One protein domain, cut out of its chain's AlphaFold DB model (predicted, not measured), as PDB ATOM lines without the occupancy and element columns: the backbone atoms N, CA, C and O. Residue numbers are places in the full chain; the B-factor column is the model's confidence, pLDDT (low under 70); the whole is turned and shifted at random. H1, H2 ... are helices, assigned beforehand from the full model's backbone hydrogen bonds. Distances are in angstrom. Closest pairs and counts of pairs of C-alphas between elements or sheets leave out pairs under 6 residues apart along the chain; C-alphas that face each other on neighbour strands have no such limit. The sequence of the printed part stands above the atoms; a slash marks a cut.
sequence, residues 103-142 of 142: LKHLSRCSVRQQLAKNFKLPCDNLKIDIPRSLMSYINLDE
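Overview. This is residues 103 to 142 of the 142 residues of the protein "SOCS box domain-containing protein" of Araneus ventricosus (UniProt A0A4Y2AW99). One longer helix, H1, has a short second helix, H2, set crosswise to it, near residues 108 to 112 of H1. A wide loop, residues 118 to 131, leaves the last residue of H1 and swings round to the first residue of H2. The printed part has 40 residues, with two named helices in the order H1, H2 and no named strand, and its class is all helix. It is compact, with a radius of gyration of the C-alphas of 9.5 A and spans of 27 by 21 by 15 A.

Along the chain. H1, the longest helix, holds residues 103 to 117 and measures 21.0 A from first to last C-alpha. It begins at C-alpha 103 (25.009, 3.664, 15.670) and ends at C-alpha 117 (19.654, 17.376, 0.670). H2 holds residues 132 to 139 and measures 10.4 A, ending at C-alpha 139 (23.719, 2.847, -1.082).

Arrangement. H1 touches H2 with residues 108 to 112 alone, with 4 pairs of C-alphas within 8 A. The closest C-alphas of the two helices are those of Arg 108 and Ile 138, 6.0 A apart. Their lines are about perpendicular, at 77 degrees, and their centres are 11.6 A apart. In both H1 and H2, every O i to N i+4 pair is within hydrogen-bond range.

Size, cuts and confidence. The two C-alphas farthest apart are those of Leu 103 and Asn 125, at 28.0 A. The first and last printed C-alphas, of Leu 103 and Glu 142, are 15.8 A apart. The link from H1 to H2 is long, with 14 residues. The printed part has no cut and ends at residue 142, the chain's last residue. Mean pLDDT of the printed part is 76.8; the model's confidence is under 70 at residues 122 to 128 and at residue 142.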
ATOM      1  N   LEU A 103      24.357   2.408  16.045       80.62
ATOM      2  CA  LEU A 103      25.009   3.664  15.670       80.62
ATOM      3  C   LEU A 103      25.475   3.646  14.206       80.62
ATOM      4  O   LEU A 103      25.417   4.680  13.546       80.62
ATOM      5  N   LYS A 104      25.863   2.466  13.687       83.88
ATOM      6  CA  LYS A 104      26.123   2.241  12.256       83.88
ATOM      7  C   LYS A 104      24.884   2.682  11.459       83.88
ATOM      8  O   LYS A 104      24.923   3.698  10.774       83.88
ATOM      9  N   HIS A 105      23.734   2.044  11.654       81.44
ATOM     10  CA  HIS A 105      22.500   2.407  10.949       81.44
ATOM     11  C   HIS A 105      22.124   3.901  11.066       81.44
ATOM     12  O   HIS A 105      21.853   4.545  10.053       81.44
ATOM     13  N   LEU A 106      22.177   4.482  12.269       82.38
ATOM     14  CA  LEU A 106      21.865   5.902  12.478       82.38
ATOM     15  C   LEU A 106      22.836   6.831  11.735       82.38
ATOM     16  O   LEU A 106      22.412   7.796  11.095       82.38
ATOM     17  N   SER A 107      24.133   6.514  11.761       84.31
ATOM     18  CA  SER A 107      25.161   7.226  11.002       84.31
ATOM     19  C   SER A 107      24.883   7.156   9.499       84.31
ATOM     20  O   SER A 107      24.920   8.185   8.822       84.31
ATOM     21  N   ARG A 108      24.499   5.979   8.979       86.44
ATOM     22  CA  ARG A 108      24.106   5.809   7.573       86.44
ATOM     23  C   ARG A 108      22.952   6.723   7.188       86.44
ATOM     24  O   ARG A 108      23.050   7.435   6.192       86.44
ATOM     25  N   CYS A 109      21.868   6.709   7.965       82.50
ATOM     26  CA  CYS A 109      20.689   7.535   7.711       82.50
ATOM     27  C   CYS A 109      21.035   9.027   7.729       82.50
ATOM     28  O   CYS A 109      20.627   9.757   6.828       82.50
ATOM     29  N   SER A 110      21.842   9.466   8.699       83.88
ATOM     30  CA  SER A 110      22.294  10.856   8.796       83.88
ATOM     31  C   SER A 110      23.101  11.286   7.564       83.88
ATOM     32  O   SER A 110      22.769  12.285   6.921       83.88
ATOM     33  N   VAL A 111      24.102  10.494   7.163       84.69
ATOM     34  CA  VAL A 111      24.933  10.775   5.980       84.69
ATOM     35  C   VAL A 111      24.090  10.778   4.705       84.69
ATOM     36  O   VAL A 111      24.157  11.736   3.934       84.69
ATOM     37  N   ARG A 112      23.240   9.761   4.497       86.00
ATOM     38  CA  ARG A 112      22.324   9.692   3.345       86.00
ATOM     39  C   ARG A 112      21.404  10.903   3.278       86.00
ATOM     40  O   ARG A 112      21.236  11.468   2.204       86.00
ATOM     41  N   GLN A 113      20.836  11.331   4.402       82.56
ATOM     42  CA  GLN A 113      19.953  12.492   4.442       82.56
ATOM     43  C   GLN A 113      20.690  13.772   4.033       82.56
ATOM     44  O   GLN A 113      20.161  14.570   3.260       82.56
ATOM     45  N   GLN A 114      21.921  13.967   4.511       83.00
ATOM     46  CA  GLN A 114      22.728  15.127   4.137       83.00
ATOM     47  C   GLN A 114      23.130  15.081   2.660       83.00
ATOM     48  O   GLN A 114      23.041  16.096   1.973       83.00
ATOM     49  N   LEU A 115      23.503  13.915   2.136       81.44
ATOM     50  CA  LEU A 115      23.800  13.747   0.714       81.44
ATOM     51  C   LEU A 115      22.560  13.981  -0.159       81.44
ATOM     52  O   LEU A 115      22.655  14.695  -1.153       81.44
ATOM     53  N   ALA A 116      21.392  13.471   0.241       81.56
ATOM     54  CA  ALA A 116      20.122  13.699  -0.446       81.56
ATOM     55  C   ALA A 116      19.761  15.191  -0.503       81.56
ATOM     56  O   ALA A 116      19.453  15.698  -1.577       81.56
ATOM     57  N   LYS A 117      19.882  15.917   0.619       80.75
ATOM     58  CA  LYS A 117      19.654  17.376   0.670       80.75
ATOM     59  C   LYS A 117      20.574  18.158  -0.266       80.75
ATOM     60  O   LYS A 117      20.192  19.209  -0.762       80.75
ATOM     61  N   ASN A 118      21.786  17.654  -0.485       81.69
ATOM     62  CA  ASN A 118      22.764  18.269  -1.375       81.69
ATOM     63  C   ASN A 118      22.696  17.728  -2.811       81.69
ATOM     64  O   ASN A 118      23.562  18.076  -3.608       81.69
ATOM     65  N   PHE A 119      21.723  16.870  -3.141       78.38
ATOM     66  CA  PHE A 119      21.621  16.182  -4.436       78.38
ATOM     67  C   PHE A 119      22.896  15.402  -4.818       78.38
ATOM     68  O   PHE A 119      23.217  15.220  -5.987       78.38
ATOM     69  N   LYS A 120      23.630  14.934  -3.802       79.94
ATOM     70  CA  LYS A 120      24.878  14.162  -3.900       79.94
ATOM     71  C   LYS A 120      24.693  12.732  -3.400       79.94
ATOM     72  O   LYS A 120      25.656  12.106  -2.965       79.94
ATOM     73  N   LEU A 121      23.461  12.221  -3.377       77.62
ATOM     74  CA  LEU A 121      23.252  10.825  -3.009       77.62
ATOM     75  C   LEU A 121      23.967   9.954  -4.053       77.62
ATOM     76  O   LEU A 121      23.722  10.192  -5.234       77.62
ATOM     77  N   PRO A 122      24.848   9.012  -3.671       68.31
ATOM     78  CA  PRO A 122      25.711   8.325  -4.627       68.31
ATOM     79  C   PRO A 122      24.919   7.338  -5.498       68.31
ATOM     80  O   PRO A 122      24.952   6.137  -5.295       68.31
ATOM     81  N   CYS A 123      24.193   7.824  -6.496       64.44
ATOM     82  CA  CYS A 123      23.768   6.988  -7.612       64.44
ATOM     83  C   CYS A 123      24.986   6.765  -8.516       64.44
ATOM     84  O   CYS A 123      25.834   7.658  -8.569       64.44
ATOM     85  N   ASP A 124      25.051   5.628  -9.217       58.34
ATOM     86  CA  ASP A 124      26.192   5.035  -9.961       58.34
ATOM     87  C   ASP A 124      27.092   5.968 -10.812       58.34
ATOM     88  O   ASP A 124      28.143   5.562 -11.298       58.34
ATOM     89  N   ASN A 125      26.730   7.242 -10.958       54.75
ATOM     90  CA  ASN A 125      27.341   8.240 -11.826       54.75
ATOM     91  C   ASN A 125      27.984   9.432 -11.083       54.75
ATOM     92  O   ASN A 125      28.502  10.347 -11.728       54.75
ATOM     93  N   LEU A 126      27.951   9.478  -9.746       55.91
ATOM     94  CA  LEU A 126      28.515  10.590  -8.971       55.91
ATOM     95  C   LEU A 126      29.982  10.330  -8.588       55.91
ATOM     96  O   LEU A 126      30.280   9.466  -7.768       55.91
ATOM     97  N   LYS A 127      30.902  11.133  -9.149       63.06
ATOM     98  CA  LYS A 127      32.316  11.226  -8.732       63.06
ATOM     99  C   LYS A 127      32.413  11.862  -7.345       63.06
ATOM    100  O   LYS A 127      32.742  13.040  -7.211       63.06
ATOM    101  N   ILE A 128      32.073  11.105  -6.316       65.69
ATOM    102  CA  ILE A 128      32.318  11.497  -4.934       65.69
ATOM    103  C   ILE A 128      33.550  10.729  -4.466       65.69
ATOM    104  O   ILE A 128      33.647   9.523  -4.676       65.69
ATOM    105  N   ASP A 129      34.494  11.443  -3.855       74.06
ATOM    106  CA  ASP A 129      35.726  10.870  -3.312       74.06
ATOM    107  C   ASP A 129      35.439  10.161  -1.975       74.06
ATOM    108  O   ASP A 129      35.778  10.634  -0.892       74.06
ATOM    109  N   ILE A 130      34.674   9.068  -2.049       73.56
ATOM    110  CA  ILE A 130      34.321   8.200  -0.923       73.56
ATOM    111  C   ILE A 130      34.866   6.794  -1.210       73.56
ATOM    112  O   ILE A 130      34.702   6.283  -2.321       73.56
ATOM    113  N   PRO A 131      35.485   6.122  -0.219       81.75
ATOM    114  CA  PRO A 131      35.916   4.736  -0.366       81.75
ATOM    115  C   PRO A 131      34.773   3.811  -0.807       81.75
ATOM    116  O   PRO A 131      33.660   3.900  -0.295       81.75
ATOM    117  N   ARG A 132      35.058   2.854  -1.700       77.44
ATOM    118  CA  ARG A 132      34.042   1.930  -2.250       77.44
ATOM    119  C   ARG A 132      33.229   1.185  -1.183       77.44
ATOM    120  O   ARG A 132      32.031   1.013  -1.366       77.44
ATOM    121  N   SER A 133      33.850   0.806  -0.065       77.75
ATOM    122  CA  SER A 133      33.165   0.164   1.069       77.75
ATOM    123  C   SER A 133      32.137   1.074   1.749       77.75
ATOM    124  O   SER A 133      31.080   0.625   2.174       77.75
ATOM    125  N   LEU A 134      32.409   2.376   1.829       78.31
ATOM    126  CA  LEU A 134      31.448   3.360   2.329       78.31
ATOM    127  C   LEU A 134      30.345   3.638   1.304       78.31
ATOM    128  O   LEU A 134      29.226   3.950   1.699       78.31
ATOM    129  N   MET A 135      30.636   3.498   0.009       81.69
ATOM    130  CA  MET A 135      29.655   3.661  -1.065       81.69
ATOM    131  C   MET A 135      28.581   2.564  -1.012       81.69
ATOM    132  O   MET A 135      27.403   2.899  -0.940       81.69
ATOM    133  N   SER A 136      28.974   1.284  -0.941       80.19
ATOM    134  CA  SER A 136      28.039   0.151  -0.790       80.19
ATOM    135  C   SER A 136      27.213   0.268   0.490       80.19
ATOM    136  O   SER A 136      25.992   0.101   0.491       80.19
ATOM    137  N   TYR A 137      27.872   0.659   1.580       83.44
ATOM    138  CA  TYR A 137      27.219   0.928   2.847       83.44
ATOM    139  C   TYR A 137      26.167   2.041   2.739       83.44
ATOM    140  O   TYR A 137      25.036   1.856   3.189       83.44
ATOM    141  N   ILE A 138      26.510   3.187   2.140       82.81
ATOM    142  CA  ILE A 138      25.600   4.323   1.957       82.81
ATOM    143  C   ILE A 138      24.465   3.953   1.005       82.81
ATOM    144  O   ILE A 138      23.338   4.344   1.285       82.81
ATOM    145  N   ASN A 139      24.713   3.197  -0.063       81.81
ATOM    146  CA  ASN A 139      23.719   2.847  -1.082       81.81
ATOM    147  C   ASN A 139      22.741   1.747  -0.679       81.81
ATOM    148  O   ASN A 139      21.744   1.552  -1.363       81.81
ATOM    149  N   LEU A 140      22.932   1.171   0.511       78.12
ATOM    150  CA  LEU A 140      22.128   0.082   1.063       78.12
ATOM    151  C   LEU A 140      22.395  -1.277   0.402       78.12
ATOM    152  O   LEU A 140      21.641  -2.200   0.696       78.12
ATOM    153  N   ASP A 141      23.479  -1.401  -0.367       71.12
ATOM    154  CA  ASP A 141      23.876  -2.614  -1.101       71.12
ATOM    155  C   ASP A 141      24.564  -3.674  -0.218       71.12
ATOM    156  O   ASP A 141      24.740  -4.807  -0.659       71.12
ATOM    157  N   GLU A 142      24.985  -3.295   1.001       57.75
ATOM    158  CA  GLU A 142      25.583  -4.193   2.017       57.75
ATOM    159  C   GLU A 142      24.600  -5.183   2.646       57.75
ATOM    160  O   GLU A 142      23.585  -4.704   3.210       57.75
TER     161      GLU A 142